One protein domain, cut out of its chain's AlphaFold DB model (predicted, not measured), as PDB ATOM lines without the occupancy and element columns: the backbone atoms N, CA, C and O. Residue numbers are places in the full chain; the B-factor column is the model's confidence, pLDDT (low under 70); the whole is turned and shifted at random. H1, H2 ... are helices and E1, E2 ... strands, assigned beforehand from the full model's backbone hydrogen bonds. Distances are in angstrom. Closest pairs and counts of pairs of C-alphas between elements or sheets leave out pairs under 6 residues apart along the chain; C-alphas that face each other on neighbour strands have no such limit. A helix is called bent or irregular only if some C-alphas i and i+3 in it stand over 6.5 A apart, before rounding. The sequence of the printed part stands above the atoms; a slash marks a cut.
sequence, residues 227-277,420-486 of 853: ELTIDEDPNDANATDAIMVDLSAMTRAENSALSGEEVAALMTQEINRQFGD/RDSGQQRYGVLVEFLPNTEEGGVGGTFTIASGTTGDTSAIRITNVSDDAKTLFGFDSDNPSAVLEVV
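Overview. This is residues 227 to 277 and 420 to 486 of the 853 residues of the protein "Flagellar hook protein FlgE" of Gammaproteobacteria bacterium (UniProt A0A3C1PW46). A small sheet of E2, E1 and E5 and a separate hairpin of E3 and E4 share one long helix, H2, which packs lengthwise along the hairpin with residues 260 to 272 and only grazes the three-strand sheet with residues 267 to 275. The short helix H1 packs on H2, residues 437 to 442 at the hairpin's turn stick out, and the final stretch folds back until residues 484 to 485 pair with E5. The printed part has 118 residues, with three named helices and five named strands in the order E1, E2, H1, H2, E3, E4, E5, H3; under half of the residues are in these elements, and the class is mixed, helices and strands. It is compact, with a radius of gyration of the C-alphas of 15.0 A and spans of 45 by 31 by 26 A.

Along the chain. The three-strand sheet holds E2, residues 243 to 245, E1, residues 227 to 230, and E5, residues 459 to 462. E1 begins at C-alpha 227, (174.194, 138.009, 125.713). E3, residues 430 to 435, is 16.1 A long, and E4, residues 444 to 449, is 16.4 A. H2, residues 260 to 277, is 23.2 A long and begins at C-alpha 260, (174.841, 122.548, 111.431); it is only just irregular, with C-alphas 274 and 277 lying 6.7 A apart. H1 is residues 248 to 251. H3, residues 466 to 472, is 10.1 A long and ends at C-alpha 472, (174.811, 132.445, 112.781).

Arrangement. E1, the inner strand, is antiparallel to E5 at 164 degrees, with N 229 and O 460 within hydrogen-bond range at 2.9 A. E2 and E1 meet only at a point, where C-alphas 244 and 227 face each other at 4.4 A. H2 only grazes this sheet; its closest C-alphas to E2 are those of Ile 271 and Val 245, 6.7 A. E3 and E4 form an antiparallel hairpin at 161 degrees, with N 432 and O 447 at 2.8 A. The closest C-alphas of H2 and E3 are those of Ala 264 and Val 431, 5.2 A. H2 touches H1 with residues 263 to 270 alone, closest at the C-alphas of Leu 266 and Met 250, 7.1 A. H3 is apart from H2; the closest C-alphas of H3 and E4 are those of Phe 472 and Phe 446, 7.9 A. Every O i to N i+4 pair is within hydrogen-bond range in H3 and 13 of 14 are in H2, while H1 is too short for such a pair.

Size, cuts and confidence. The two C-alphas farthest apart, those of Asp 421 and Glu 439, are 48.2 A apart. Residues 278 to 419 are not printed, and C-alphas 277 and 420 are 11.8 A apart across the cut. The link from E1 to E2 is long, with 12 residues. The mean pLDDT of the printed part is 75.2; 36 residues are under 70, among them residues 232 to 240 and 475 to 486.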
ATOM      1  N   GLU A 227     174.802 138.037 124.386       85.62
ATOM      2  CA  GLU A 227     174.194 138.009 125.713       85.62
ATOM      3  C   GLU A 227     172.874 137.243 125.662       85.62
ATOM      4  O   GLU A 227     172.056 137.453 124.765       85.62
ATOM      5  N   LEU A 228     172.662 136.359 126.631       84.94
ATOM      6  CA  LEU A 228     171.463 135.540 126.740       84.94
ATOM      7  C   LEU A 228     170.795 135.772 128.099       84.94
ATOM      8  O   LEU A 228     171.441 135.722 129.148       84.94
ATOM      9  N   THR A 229     169.487 136.000 128.074       80.44
ATOM     10  CA  THR A 229     168.613 136.000 129.251       80.44
ATOM     11  C   THR A 229     167.559 134.915 129.060       80.44
ATOM     12  O   THR A 229     166.977 134.810 127.978       80.44
ATOM     13  N   ILE A 230     167.312 134.106 130.092       78.44
ATOM     14  CA  ILE A 230     166.342 133.005 130.048       78.44
ATOM     15  C   ILE A 230     165.362 133.135 131.212       78.44
ATOM     16  O   ILE A 230     165.787 133.288 132.355       78.44
ATOM     17  N   ASP A 231     164.071 132.996 130.904       71.38
ATOM     18  CA  ASP A 231     162.936 132.895 131.824       71.38
ATOM     19  C   ASP A 231     162.857 134.046 132.836       71.38
ATOM     20  O   ASP A 231     162.510 133.856 134.005       71.38
ATOM     21  N   GLU A 232     163.186 135.247 132.371       69.31
ATOM     22  CA  GLU A 232     162.977 136.489 133.102       69.31
ATOM     23  C   GLU A 232     161.986 137.374 132.361       69.31
ATOM     24  O   GLU A 232     161.997 137.442 131.129       69.31
ATOM     25  N   ASP A 233     161.137 138.061 133.125       62.84
ATOM     26  CA  ASP A 233     160.229 139.053 132.567       62.84
ATOM     27  C   ASP A 233     161.056 140.237 132.042       62.84
ATOM     28  O   ASP A 233     161.754 140.904 132.816       62.84
ATOM     29  N   PRO A 234     160.992 140.531 130.736       55.56
ATOM     30  CA  PRO A 234     161.747 141.627 130.146       55.56
ATOM     31  C   PRO A 234     161.323 143.009 130.646       55.56
ATOM     32  O   PRO A 234     162.075 143.967 130.454       55.56
ATOM     33  N   ASN A 235     160.138 143.121 131.257       59.72
ATOM     34  CA  ASN A 235     159.586 144.356 131.798       59.72
ATOM     35  C   ASN A 235     159.827 144.508 133.310       59.72
ATOM     36  O   ASN A 235     159.457 145.545 133.874       59.72
ATOM     37  N   ASP A 236     160.439 143.524 133.977       63.81
ATOM     38  CA  ASP A 236     160.757 143.632 135.400       63.81
ATOM     39  C   ASP A 236     161.954 144.569 135.616       63.81
ATOM     40  O   ASP A 236     163.052 144.381 135.092       63.81
ATOM     41  N   ALA A 237     161.750 145.587 136.452       54.03
ATOM     42  CA  ALA A 237     162.793 146.519 136.861       54.03
ATOM     43  C   ALA A 237     163.886 145.871 137.739       54.03
ATOM     44  O   ALA A 237     164.903 146.514 137.997       54.03
ATOM     45  N   ASN A 238     163.670 144.638 138.215       58.91
ATOM     46  CA  ASN A 238     164.628 143.837 138.982       58.91
ATOM     47  C   ASN A 238     165.147 142.610 138.211       58.91
ATOM     48  O   ASN A 238     165.693 141.708 138.848       58.91
ATOM     49  N   ALA A 239     164.961 142.555 136.885       62.97
ATOM     50  CA  ALA A 239     165.490 141.470 136.060       62.97
ATOM     51  C   ALA A 239     167.010 141.323 136.254       62.97
ATOM     52  O   ALA A 239     167.729 142.313 136.417       62.97
ATOM     53  N   THR A 240     167.487 140.083 136.274       66.06
ATOM     54  CA  THR A 240     168.901 139.764 136.450       66.06
ATOM     55  C   THR A 240     169.711 140.159 135.210       66.06
ATOM     56  O   THR A 240     169.203 140.240 134.089       66.06
ATOM     57  N   ASP A 241     171.002 140.438 135.410       70.19
ATOM     58  CA  ASP A 241     171.900 140.864 134.332       70.19
ATOM     59  C   ASP A 241     172.052 139.751 133.283       70.19
ATOM     60  O   ASP A 241     172.163 138.576 133.629       70.19
ATOM     61  N   ALA A 242     172.061 140.099 131.994       76.88
ATOM     62  CA  ALA A 242     172.247 139.120 130.924       76.88
ATOM     63  C   ALA A 242     173.637 138.462 130.995       76.88
ATOM     64  O   ALA A 242     174.626 139.092 131.381       76.88
ATOM     65  N   ILE A 243     173.725 137.191 130.598       81.94
ATOM     66  CA  ILE A 243     174.978 136.436 130.651       81.94
ATOM     67  C   ILE A 243     175.607 136.414 129.266       81.94
ATOM     68  O   ILE A 243     174.995 135.956 128.303       81.94
ATOM     69  N   MET A 244     176.854 136.875 129.183       85.62
ATOM     70  CA  MET A 244     177.687 136.749 127.990       85.62
ATOM     71  C   MET A 244     177.973 135.267 127.715       85.62
ATOM     72  O   MET A 244     178.596 134.599 128.542       85.62
ATOM     73  N   VAL A 245     177.520 134.771 126.564       86.75
ATOM     74  CA  VAL A 245     177.765 133.404 126.099       86.75
ATOM     75  C   VAL A 245     179.078 133.357 125.325       86.75
ATOM     76  O   VAL A 245     179.221 133.977 124.272       86.75
ATOM     77  N   ASP A 246     180.015 132.575 125.847       86.12
ATOM     78  CA  ASP A 246     181.271 132.220 125.185       86.12
ATOM     79  C   ASP A 246     181.099 130.948 124.330       86.12
ATOM     80  O   ASP A 246     180.729 129.893 124.849       86.12
ATOM     81  N   LEU A 247     181.354 131.039 123.025       86.19
ATOM     82  CA  LEU A 247     181.345 129.920 122.073       86.19
ATOM     83  C   LEU A 247     182.728 129.686 121.437       86.19
ATOM     84  O   LEU A 247     182.832 129.043 120.392       86.19
ATOM     85  N   SER A 248     183.808 130.162 122.063       80.25
ATOM     86  CA  SER A 248     185.196 129.973 121.607       80.25
ATOM     87  C   SER A 248     185.593 128.499 121.446       80.25
ATOM     88  O   SER A 248     186.434 128.161 120.616       80.25
ATOM     89  N   ALA A 249     184.930 127.575 122.150       76.56
ATOM     90  CA  ALA A 249     185.118 126.137 121.951       76.56
ATOM     91  C   ALA A 249     184.870 125.697 120.492       76.56
ATOM     92  O   ALA A 249     185.486 124.739 120.018       76.56
ATOM     93  N   MET A 250     184.012 126.408 119.753       78.81
ATOM     94  CA  MET A 250     183.709 126.114 118.351       78.81
ATOM     95  C   MET A 250     184.847 126.478 117.392       78.81
ATOM     96  O   MET A 250     184.918 125.916 116.304       78.81
ATOM     97  N   THR A 251     185.742 127.393 117.777       70.56
ATOM     98  CA  THR A 251     186.837 127.872 116.914       70.56
ATOM     99  C   THR A 251     188.143 127.107 117.131       70.56
ATOM    100  O   THR A 251     189.134 127.361 116.443       70.56
ATOM    101  N   ARG A 252     188.149 126.108 118.029       70.06
ATOM    102  CA  ARG A 252     189.274 125.179 118.211       70.06
ATOM    103  C   ARG A 252     189.591 124.455 116.899       70.06
ATOM    104  O   ARG A 252     188.692 124.051 116.165       70.06
ATOM    105  N   ALA A 253     190.875 124.215 116.629       62.16
ATOM    106  CA  ALA A 253     191.333 123.585 115.383       62.16
ATOM    107  C   ALA A 253     190.701 122.199 115.125       62.16
ATOM    108  O   ALA A 253     190.431 121.828 113.978       62.16
ATOM    109  N   GLU A 254     190.420 121.454 116.196       68.69
ATOM    110  CA  GLU A 254     189.721 120.161 116.175       68.69
ATOM    111  C   GLU A 254     188.269 120.244 115.660       68.69
ATOM    112  O   GLU A 254     187.751 119.256 115.144       68.69
ATOM    113  N   ASN A 255     187.657 121.431 115.703       72.25
ATOM    114  CA  ASN A 255     186.274 121.722 115.316       72.25
ATOM    115  C   ASN A 255     186.170 122.453 113.959       72.25
ATOM    116  O   ASN A 255     185.168 123.085 113.640       72.25
ATOM    117  N   SER A 256     187.200 122.354 113.115       66.88
ATOM    118  CA  SER A 256     187.314 123.110 111.855       66.88
ATOM    119  C   SER A 256     186.326 122.724 110.734       66.88
ATOM    120  O   SER A 256     186.288 123.403 109.708       66.88
ATOM    121  N   ALA A 257     185.528 121.661 110.891       75.06
ATOM    122  CA  ALA A 257     184.596 121.175 109.865       75.06
ATOM    123  C   ALA A 257     183.290 120.605 110.455       75.06
ATOM    124  O   ALA A 257     182.958 119.442 110.229       75.06
ATOM    125  N   LEU A 258     182.553 121.422 111.209       80.56
ATOM    126  CA  LEU A 258     181.287 121.026 111.835       80.56
ATOM    127  C   LEU A 258     180.091 121.181 110.883       80.56
ATOM    128  O   LEU A 258     179.974 122.163 110.147       80.56
ATOM    129  N   SER A 259     179.166 120.227 110.928       86.19
ATOM    130  CA  SER A 259     177.823 120.356 110.352       86.19
ATOM    131  C   SER A 259     176.918 121.241 111.219       86.19
ATOM    132  O   SER A 259     177.190 121.462 112.395       86.19
ATOM    133  N   GLY A 260     175.796 121.727 110.670       84.44
ATOM    134  CA  GLY A 260     174.841 122.548 111.431       84.44
ATOM    135  C   GLY A 260     174.267 121.844 112.671       84.44
ATOM    136  O   GLY A 260     174.056 122.483 113.697       84.44
ATOM    137  N   GLU A 261     174.084 120.521 112.613       87.06
ATOM    138  CA  GLU A 261     173.654 119.713 113.763       87.06
ATOM    139  C   GLU A 261     174.745 119.634 114.844       87.06
ATOM    140  O   GLU A 261     174.455 119.779 116.028       87.06
ATOM    141  N   GLU A 262     176.012 119.471 114.451       87.56
ATOM    142  CA  GLU A 262     177.146 119.457 115.387       87.56
ATOM    143  C   GLU A 262     177.395 120.837 116.007       87.56
ATOM    144  O   GLU A 262     177.708 120.933 117.192       87.56
ATOM    145  N   VAL A 263     177.186 121.910 115.238       87.31
ATOM    146  CA  VAL A 263     177.188 123.286 115.748       87.31
ATOM    147  C   VAL A 263     176.100 123.469 116.807       87.31
ATOM    148  O   VAL A 263     176.391 123.961 117.894       87.31
ATOM    149  N   ALA A 264     174.868 123.034 116.532       88.44
ATOM    150  CA  ALA A 264     173.768 123.127 117.490       88.44
ATOM    151  C   ALA A 264     174.048 122.321 118.772       88.44
ATOM    152  O   ALA A 264     173.793 122.803 119.877       88.44
ATOM    153  N   ALA A 265     174.639 121.130 118.645       87.31
ATOM    154  CA  ALA A 265     175.043 120.314 119.789       87.31
ATOM    155  C   ALA A 265     176.129 120.996 120.642       87.31
ATOM    156  O   ALA A 265     176.006 121.044 121.866       87.31
ATOM    157  N   LEU A 266     177.155 121.586 120.019       86.81
ATOM    158  CA  LEU A 266     178.204 122.319 120.735       86.81
ATOM    159  C   LEU A 266     177.675 123.596 121.399       86.81
ATOM    160  O   LEU A 266     178.003 123.859 122.551       86.81
ATOM    161  N   MET A 267     176.808 124.358 120.723       88.62
ATOM    162  CA  MET A 267     176.144 125.520 121.329       88.62
ATOM    163  C   MET A 267     175.287 125.110 122.528       88.62
ATOM    164  O   MET A 267     175.345 125.749 123.575       88.62
ATOM    165  N   THR A 268     174.529 124.018 122.399       88.81
ATOM    166  CA  THR A 268     173.753 123.432 123.499       88.81
ATOM    167  C   THR A 268     174.652 123.107 124.689       88.81
ATOM    168  O   THR A 268     174.330 123.457 125.824       88.81
ATOM    169  N   GLN A 269     175.800 122.475 124.440       86.19
ATOM    170  CA  GLN A 269     176.764 122.124 125.478       86.19
ATOM    171  C   GLN A 269     177.342 123.370 126.165       86.19
ATOM    172  O   GLN A 269     177.370 123.430 127.393       86.19
ATOM    173  N   GLU A 270     177.780 124.374 125.404       86.88
ATOM    174  CA  GLU A 270     178.402 125.580 125.964       86.88
ATOM    175  C   GLU A 270     177.411 126.481 126.709       86.88
ATOM    176  O   GLU A 270     177.758 127.034 127.758       86.88
ATOM    177  N   ILE A 271     176.167 126.588 126.233       87.88
ATOM    178  CA  ILE A 271     175.114 127.334 126.932       87.88
ATOM    179  C   ILE A 271     174.758 126.632 128.245       87.88
ATOM    180  O   ILE A 271     174.803 127.269 129.299       87.88
ATOM    181  N   ASN A 272     174.483 125.321 128.222       86.56
ATOM    182  CA  ASN A 272     174.201 124.573 129.452       86.56
ATOM    183  C   ASN A 272     175.386 124.625 130.423       86.56
ATOM    184  O   ASN A 272     175.186 124.825 131.618       86.56
ATOM    185  N   ARG A 273     176.631 124.573 129.925       84.06
ATOM    186  CA  ARG A 273     177.826 124.767 130.755       84.06
ATOM    187  C   ARG A 273     177.793 126.101 131.492       84.06
ATOM    188  O   ARG A 273     177.994 126.122 132.702       84.06
ATOM    189  N   GLN A 274     177.550 127.205 130.798       84.94
ATOM    190  CA  GLN A 274     177.633 128.540 131.397       84.94
ATOM    191  C   GLN A 274     176.440 128.883 132.300       84.94
ATOM    192  O   GLN A 274     176.628 129.606 133.281       84.94
ATOM    193  N   PHE A 275     175.253 128.339 132.009       82.94
ATOM    194  CA  PHE A 275     174.012 128.615 132.745       82.94
ATOM    195  C   PHE A 275     173.701 127.622 133.872       82.94
ATOM    196  O   PHE A 275     173.038 127.991 134.841       82.94
ATOM    197  N   GLY A 276     174.164 126.377 133.777       78.12
ATOM    198  CA  GLY A 276     173.794 125.318 134.717       78.12
ATOM    199  C   GLY A 276     174.982 124.486 135.179       78.12
ATOM    200  O   GLY A 276     175.276 124.414 136.372       78.12
ATOM    201  N   ASP A 277     175.677 123.856 134.238       75.56
ATOM    202  CA  ASP A 277     176.532 122.702 134.521       75.56
ATOM    203  C   ASP A 277     177.907 123.085 135.094       75.56
ATOM    204  O   ASP A 277     178.667 122.221 135.548       75.56
ATOM    205  N   ARG A 420     171.075 129.080 142.296       64.56
ATOM    206  CA  ARG A 420     169.690 128.676 142.007       64.56
ATOM    207  C   ARG A 420     168.669 129.779 142.307       64.56
ATOM    208  O   ARG A 420     167.645 129.872 141.639       64.56
ATOM    209  N   ASP A 421     168.982 130.638 143.273       61.75
ATOM    210  CA  ASP A 421     168.145 131.776 143.663       61.75
ATOM    211  C   ASP A 421     168.303 132.987 142.727       61.75
ATOM    212  O   ASP A 421     167.579 133.966 142.877       61.75
ATOM    213  N   SER A 422     169.247 132.956 141.775       63.50
ATOM    214  CA  SER A 422     169.492 134.077 140.860       63.50
ATOM    215  C   SER A 422     168.488 134.158 139.714       63.50
ATOM    216  O   SER A 422     168.683 134.964 138.820       63.50
ATOM    217  N   GLY A 423     167.471 133.295 139.664       65.50
ATOM    218  CA  GLY A 423     166.444 133.326 138.620       65.50
ATOM    219  C   GLY A 423     166.910 132.870 137.234       65.50
ATOM    220  O   GLY A 423     166.076 132.383 136.488       65.50
ATOM    221  N   GLN A 424     168.208 132.905 136.914       71.38
ATOM    222  CA  GLN A 424     168.758 132.593 135.583       71.38
ATOM    223  C   GLN A 424     169.401 131.209 135.438       71.38
ATOM    224  O   GLN A 424     169.669 130.778 134.321       71.38
ATOM    225  N   GLN A 425     169.664 130.490 136.533       78.31
ATOM    226  CA  GLN A 425     170.237 129.145 136.440       78.31
ATOM    227  C   GLN A 425     169.276 128.200 135.706       78.31
ATOM    228  O   GLN A 425     168.147 127.998 136.158       78.31
ATOM    229  N   ARG A 426     169.713 127.596 134.599       80.06
ATOM    230  CA  ARG A 426     168.878 126.707 133.779       80.06
ATOM    231  C   ARG A 426     169.637 125.461 133.363       80.06
ATOM    232  O   ARG A 426     170.854 125.480 133.206       80.06
ATOM    233  N   TYR A 427     168.876 124.389 133.193       80.94
ATOM    234  CA  TYR A 427     169.356 123.086 132.767       80.94
ATOM    235  C   TYR A 427     168.489 122.613 131.607       80.94
ATOM    236  O   TYR A 427     167.274 122.807 131.627       80.94
ATOM    237  N   GLY A 428     169.102 121.978 130.613       79.06
ATOM    238  CA  GLY A 428     168.365 121.437 129.472       79.06
ATOM    239  C   GLY A 428     167.917 122.490 128.463       79.06
ATOM    240  O   GLY A 428     166.926 122.269 127.769       79.06
ATOM    241  N   VAL A 429     168.639 123.610 128.357       85.88
ATOM    242  CA  VAL A 429     168.524 124.487 127.186       85.88
ATOM    243  C   VAL A 429     168.870 123.648 125.962       85.88
ATOM    244  O   VAL A 429     169.853 122.909 125.994       85.88
ATOM    245  N   LEU A 430     168.076 123.738 124.902       86.50
ATOM    246  CA  LEU A 430     168.275 122.951 123.688       86.50
ATOM    247  C   LEU A 430     168.409 123.879 122.487       86.50
ATOM    248  O   LEU A 430     167.553 124.735 122.271       86.50
ATOM    249  N   VAL A 431     169.465 123.686 121.699       88.06
ATOM    250  CA  VAL A 431     169.632 124.324 120.394       88.06
ATOM    251  C   VAL A 431     169.443 123.269 119.312       88.06
ATOM    252  O   VAL A 431     170.123 122.245 119.309       88.06
ATOM    253  N   GLU A 432     168.538 123.525 118.373       88.88
ATOM    254  CA  GLU A 432     168.262 122.648 117.237       88.88
ATOM    255  C   GLU A 432     168.549 123.372 115.926       88.88
ATOM    256  O   GLU A 432     168.172 124.530 115.746       88.88
ATOM    257  N   PHE A 433     169.190 122.682 114.984       88.88
ATOM    258  CA  PHE A 433     169.378 123.184 113.628       88.88
ATOM    259  C   PHE A 433     168.322 122.592 112.696       88.88
ATOM    260  O   PHE A 433     168.267 121.383 112.480       88.88
ATOM    261  N   LEU A 434     167.504 123.460 112.111       87.81
ATOM    262  CA  LEU A 434     166.505 123.116 111.110       87.81
ATOM    263  C   LEU A 434     167.090 123.400 109.718       87.81
ATOM    264  O   LEU A 434     167.176 124.567 109.323       87.81
ATOM    265  N   PRO A 435     167.523 122.375 108.960       84.94
ATOM    266  CA  PRO A 435     168.097 122.584 107.636       84.94
ATOM    267  C   PRO A 435     167.040 123.114 106.664       84.94
ATOM    268  O   PRO A 435     165.873 122.721 106.720       84.94
ATOM    269  N   ASN A 436     167.452 123.966 105.722       82.38
ATOM    270  CA  ASN A 436     166.564 124.394 104.651       82.38
ATOM    271  C   ASN A 436     166.247 123.200 103.729       82.38
ATOM    272  O   ASN A 436     167.135 122.646 103.082       82.38
ATOM    273  N   THR A 437     164.977 122.797 103.680       80.12
ATOM    274  CA  THR A 437     164.511 121.655 102.878       80.12
ATOM    275  C   THR A 437     164.136 122.019 101.439       80.12
ATOM    276  O   THR A 437     163.708 121.143 100.687       80.12
ATOM    277  N   GLU A 438     164.235 123.290 101.040       80.25
ATOM    278  CA  GLU A 438     163.973 123.708  99.662       80.25
ATOM    279  C   GLU A 438     165.041 123.170  98.698       80.25
ATOM    280  O   GLU A 438     166.232 123.109  99.009       80.25
ATOM    281  N   GLU A 439     164.621 122.761  97.499       64.62
ATOM    282  CA  GLU A 439     165.510 122.169  96.496       64.62
ATOM    283  C   GLU A 439     166.588 123.180  96.057       64.62
ATOM    284  O   GLU A 439     166.298 124.171  95.390       64.62
ATOM    285  N   GLY A 440     167.844 122.923  96.440       64.94
ATOM    286  CA  GLY A 440     168.978 123.824  96.193       64.94
ATOM    287  C   GLY A 440     169.188 124.909  97.257       64.94
ATOM    288  O   GLY A 440     170.063 125.756  97.077       64.94
ATOM    289  N   GLY A 441     168.423 124.885  98.353       64.44
ATOM    290  CA  GLY A 441     168.636 125.746  99.511       64.44
ATOM    291  C   GLY A 441     169.966 125.438 100.202       64.44
ATOM    292  O   GLY A 441     170.313 124.281 100.433       64.44
ATOM    293  N   VAL A 442     170.722 126.485 100.530       67.31
ATOM    294  CA  VAL A 442     171.906 126.411 101.398       67.31
ATOM    295  C   VAL A 442     171.571 127.068 102.737       67.31
ATOM    296  O   VAL A 442     170.871 128.078 102.766       67.31
ATOM    297  N   GLY A 443     172.058 126.495 103.840       73.69
ATOM    298  CA  GLY A 443     171.824 127.003 105.198       73.69
ATOM    299  C   GLY A 443     170.644 126.353 105.931       73.69
ATOM    300  O   GLY A 443     170.151 125.290 105.553       73.69
ATOM    301  N   GLY A 444     170.224 126.988 107.023       79.50
ATOM    302  CA  GLY A 444     169.145 126.542 107.904       79.50
ATOM    303  C   GLY A 444     168.912 127.546 109.030       79.50
ATOM    304  O   GLY A 444     169.525 128.613 109.043       79.50
ATOM    305  N   THR A 445     168.026 127.214 109.962       83.56
ATOM    306  CA  THR A 445     167.660 128.073 111.094       83.56
ATOM    307  C   THR A 445     167.988 127.377 112.404       83.56
ATOM    308  O   THR A 445     167.627 126.217 112.591       83.56
ATOM    309  N   PHE A 446     168.638 128.087 113.326       85.38
ATOM    310  CA  PHE A 446     168.815 127.616 114.696       85.38
ATOM    311  C   PHE A 446     167.604 128.005 115.542       85.38
ATOM    312  O   PHE A 446     167.160 129.152 115.513       85.38
ATOM    313  N   THR A 447     167.075 127.052 116.298       85.31
ATOM    314  CA  THR A 447     166.022 127.272 117.292       85.31
ATOM    315  C   THR A 447     166.614 127.035 118.668       85.31
ATOM    316  O   THR A 447     167.274 126.022 118.868       85.31
ATOM    317  N   ILE A 448     166.389 127.954 119.606       84.38
ATOM    318  CA  ILE A 448     166.825 127.819 121.000       84.38
ATOM    319  C   ILE A 448     165.569 127.687 121.860       84.38
ATOM    320  O   ILE A 448     164.671 128.524 121.782       84.38
ATOM    321  N   ALA A 449     165.505 126.635 122.666       83.25
ATOM    322  CA  ALA A 449     164.447 126.391 123.634       83.25
ATOM    323  C   ALA A 449     165.010 126.498 125.055       83.25
ATOM    324  O   ALA A 449     166.086 125.968 125.332       83.25
ATOM    325  N   SER A 450     164.277 127.146 125.969       78.25
ATOM    326  CA  SER A 450     164.742 127.414 127.341       78.25
ATOM    327  C   SER A 450     164.865 126.156 128.208       78.25
ATOM    328  O   SER A 450     165.468 126.212 129.275       78.25
ATOM    329  N   GLY A 451     164.278 125.033 127.775       75.62
ATOM    330  CA  GLY A 451     164.168 123.797 128.564       75.62
ATOM    331  C   GLY A 451     162.997 123.787 129.559       75.62
ATOM    332  O   GLY A 451     162.749 122.783 130.231       75.62
ATOM    333  N   THR A 452     162.246 124.888 129.634       72.38
ATOM    334  CA  THR A 452     161.058 125.068 130.477       72.38
ATOM    335  C   THR A 452     159.843 125.386 129.610       72.38
ATOM    336  O   THR A 452     159.955 125.717 128.429       72.38
ATOM    337  N   THR A 453     158.648 125.275 130.184       68.50
ATOM    338  CA  THR A 453     157.413 125.687 129.509       68.50
ATOM    339  C   THR A 453     156.565 126.539 130.434       68.50
ATOM    340  O   THR A 453     156.644 126.406 131.651       68.50
ATOM    341  N   GLY A 454     155.664 127.314 129.846       68.31
ATOM    342  CA  GLY A 454     154.646 128.079 130.559       68.31
ATOM    343  C   GLY A 454     154.875 129.581 130.477       68.31
ATOM    344  O   GLY A 454     155.703 130.039 129.693       68.31
ATOM    345  N   ASP A 455     154.104 130.339 131.251       65.50
ATOM    346  CA  ASP A 455     154.063 131.808 131.160       65.50
ATOM    347  C   ASP A 455     155.342 132.489 131.672       65.50
ATOM    348  O   ASP A 455     155.606 133.638 131.343       65.50
ATOM    349  N   THR A 456     156.165 131.780 132.444       66.81
ATOM    350  CA  THR A 456     157.481 132.260 132.893       66.81
ATOM    351  C   THR A 456     158.605 131.890 131.927       66.81
ATOM    352  O   THR A 456     159.747 132.274 132.160       66.81
ATOM    353  N   SER A 457     158.312 131.119 130.870       73.69
ATOM    354  CA  SER A 457     159.322 130.703 129.899       73.69
ATOM    355  C   SER A 457     159.594 131.826 128.901       73.69
ATOM    356  O   SER A 457     158.696 132.226 128.152       73.69
ATOM    357  N   ALA A 458     160.829 132.322 128.885       75.38
ATOM    358  CA  ALA A 458     161.253 133.419 128.025       75.38
ATOM    359  C   ALA A 458     162.697 133.234 127.548       75.38
ATOM    360  O   ALA A 458     163.527 132.669 128.247       75.38
ATOM    361  N   ILE A 459     163.026 133.718 126.354       79.81
ATOM    362  CA  ILE A 459     164.409 133.783 125.869       79.81
ATOM    363  C   ILE A 459     164.613 135.135 125.218       79.81
ATOM    364  O   ILE A 459     163.826 135.525 124.357       79.81
ATOM    365  N   ARG A 460     165.691 135.821 125.587       80.19
ATOM    366  CA  ARG A 460     166.108 137.070 124.962       80.19
ATOM    367  C   ARG A 460     167.589 137.023 124.633       80.19
ATOM    368  O   ARG A 460     168.399 136.689 125.493       80.19
ATOM    369  N   ILE A 461     167.922 137.387 123.398       82.31
ATOM    370  CA  ILE A 461     169.302 137.504 122.925       82.31
ATOM    371  C   ILE A 461     169.614 138.974 122.649       82.31
ATOM    372  O   ILE A 461     168.912 139.630 121.877       82.31
ATOM    373  N   THR A 462     170.669 139.491 123.274       80.25
ATOM    374  CA  THR A 462     171.154 140.872 123.124       80.25
ATOM    375  C   THR A 462     172.650 140.903 122.820       80.25
ATOM    376  O   THR A 462     173.319 139.875 122.828       80.25
ATOM    377  N   ASN A 463     173.174 142.093 122.497       80.12
ATOM    378  CA  ASN A 463     174.612 142.372 122.372       80.12
ATOM    379  C   ASN A 463     175.412 141.320 121.567       80.12
ATOM    380  O   ASN A 463     176.439 140.814 122.008       80.12
ATOM    381  N   VAL A 464     174.900 140.955 120.389       83.69
ATOM    382  CA  VAL A 464     175.521 139.960 119.502       83.69
ATOM    383  C   VAL A 464     176.782 140.542 118.851       83.69
ATOM    384  O   VAL A 464     176.716 141.634 118.269       83.69
ATOM    385  N   SER A 465     177.902 139.813 118.892       84.38
ATOM    386  CA  SER A 465     179.147 140.213 118.223       84.38
ATOM    387  C   SER A 465     179.035 140.166 116.699       84.38
ATOM    388  O   SER A 465     178.196 139.465 116.132       84.38
ATOM    389  N   ASP A 466     179.884 140.923 116.005       81.62
ATOM    390  CA  ASP A 466     179.863 140.978 114.536       81.62
ATOM    391  C   ASP A 466     180.244 139.631 113.893       81.62
ATOM    392  O   ASP A 466     179.677 139.238 112.867       81.62
ATOM    393  N   ASP A 467     181.115 138.875 114.557       81.75
ATOM    394  CA  ASP A 467     181.491 137.519 114.170       81.75
ATOM    395  C   ASP A 467     180.335 136.529 114.354       81.75
ATOM    396  O   ASP A 467     180.017 135.765 113.438       81.75
ATOM    397  N   ALA A 468     179.618 136.600 115.482       82.31
ATOM    398  CA  ALA A 468     178.423 135.792 115.702       82.31
ATOM    399  C   ALA A 468     177.297 136.145 114.712       82.31
ATOM    400  O   ALA A 468     176.635 135.237 114.202       82.31
ATOM    401  N   LYS A 469     177.100 137.430 114.370       80.31
ATOM    402  CA  LYS A 469     176.145 137.849 113.321       80.31
ATOM    403  C   LYS A 469     176.478 137.230 111.974       80.31
ATOM    404  O   LYS A 469     175.592 136.706 111.304       80.31
ATOM    405  N   THR A 470     177.755 137.261 111.605       78.44
ATOM    406  CA  THR A 470     178.236 136.714 110.335       78.44
ATOM    407  C   THR A 470     178.061 135.196 110.276       78.44
ATOM    408  O   THR A 470     177.629 134.671 109.251       78.44
ATOM    409  N   LEU A 471     178.362 134.490 111.372       79.19
ATOM    410  CA  LEU A 471     178.365 133.028 111.408       79.19
ATOM    411  C   LEU A 471     176.964 132.417 111.568       79.19
ATOM    412  O   LEU A 471     176.637 131.443 110.891       79.19
ATOM    413  N   PHE A 472     176.136 132.984 112.448       79.19
ATOM    414  CA  PHE A 472     174.811 132.445 112.781       79.19
ATOM    415  C   PHE A 472     173.661 133.161 112.066       79.19
ATOM    416  O   PHE A 472     172.510 132.745 112.185       79.19
ATOM    417  N   GLY A 473     173.956 134.216 111.300       74.06
ATOM    418  CA  GLY A 473     172.958 134.936 110.514       74.06
ATOM    419  C   GLY A 473     171.996 135.770 111.359       74.06
ATOM    420  O   GLY A 473     170.845 135.948 110.964       74.06
ATOM    421  N   PHE A 474     172.441 136.278 112.516       72.19
ATOM    422  CA  PHE A 474     171.680 137.289 113.251       72.19
ATOM    423  C   PHE A 474     171.559 138.537 112.361       72.19
ATOM    424  O   PHE A 474     172.577 139.131 112.007       72.19
ATOM    425  N   ASP A 475     170.335 138.886 111.946       63.34
ATOM    426  CA  ASP A 475     170.048 139.927 110.944       63.34
ATOM    427  C   ASP A 475     170.728 141.262 111.304       63.34
ATOM    428  O   ASP A 475     170.296 141.986 112.203       63.34
ATOM    429  N   SER A 476     171.819 141.579 110.600       51.38
ATOM    430  CA  SER A 476     172.636 142.774 110.834       51.38
ATOM    431  C   SER A 476     171.929 144.071 110.445       51.38
ATOM    432  O   SER A 476     172.310 145.140 110.924       51.38
ATOM    433  N   ASP A 477     170.913 143.988 109.582       52.31
ATOM    434  CA  ASP A 477     170.264 145.145 108.962       52.31
ATOM    435  C   ASP A 477     168.978 145.558 109.693       52.31
ATOM    436  O   ASP A 477     168.414 146.624 109.423       52.31
ATOM    437  N   ASN A 478     168.536 144.751 110.662       54.38
ATOM    438  CA  ASN A 478     167.376 145.028 111.492       54.38
ATOM    439  C   ASN A 478     167.766 145.124 112.980       54.38
ATOM    440  O   ASN A 478     167.588 144.166 113.729       54.38
ATOM    441  N   PRO A 479     168.213 146.299 113.468       46.84
ATOM    442  CA  PRO A 479     168.465 146.530 114.898       46.84
ATOM    443  C   PRO A 479     167.199 146.422 115.774       46.84
ATOM    444  O   PRO A 479     167.286 146.539 116.993       46.84
ATOM    445  N   SER A 480     166.031 146.213 115.157       44.12
ATOM    446  CA  SER A 480     164.742 145.950 115.798       44.12
ATOM    447  C   SER A 480     164.286 144.494 115.634       44.12
ATOM    448  O   SER A 480     163.141 144.188 115.969       44.12
ATOM    449  N   ALA A 481     165.129 143.593 115.110       48.03
ATOM    450  CA  ALA A 481     164.918 142.153 115.210       48.03
ATOM    451  C   ALA A 481     165.144 141.759 116.671       48.03
ATOM    452  O   ALA A 481     166.199 141.276 117.070       48.03
ATOM    453  N   VAL A 482     164.150 142.071 117.493       52.91
ATOM    454  CA  VAL A 482     164.091 141.666 118.884       52.91
ATOM    455  C   VAL A 482     163.938 140.144 118.859       52.91
ATOM    456  O   VAL A 482     162.854 139.620 118.612       52.91
ATOM    457  N   LEU A 483     165.059 139.432 119.014       64.88
ATOM    458  CA  LEU A 483     165.108 137.976 119.172       64.88
ATOM    459  C   LEU A 483     164.724 137.644 120.609       64.88
ATOM    460  O   LEU A 483     165.527 137.195 121.428       64.88
ATOM    461  N   GLU A 484     163.482 137.983 120.911       63.78
ATOM    462  CA  GLU A 484     162.867 137.870 122.212       63.78
ATOM    463  C   GLU A 484     161.583 137.079 122.042       63.78
ATOM    464  O   GLU A 484     160.666 137.457 121.311       63.78
ATOM    465  N   VAL A 485     161.540 135.946 122.718       63.09
ATOM    466  CA  VAL A 485     160.327 135.173 122.909       63.09
ATOM    467  C   VAL A 485     159.968 135.367 124.365       63.09
ATOM    468  O   VAL A 485     160.562 134.738 125.233       63.09
ATOM    469  N   VAL A 486     159.032 136.268 124.631       59.28
ATOM    470  CA  VAL A 486     158.502 136.539 125.972       59.28
ATOM    471  C   VAL A 486     157.026 136.187 126.008       59.28
ATOM    472  O   VAL A 486     156.387 136.041 124.961       59.28
TER     473      VAL A 486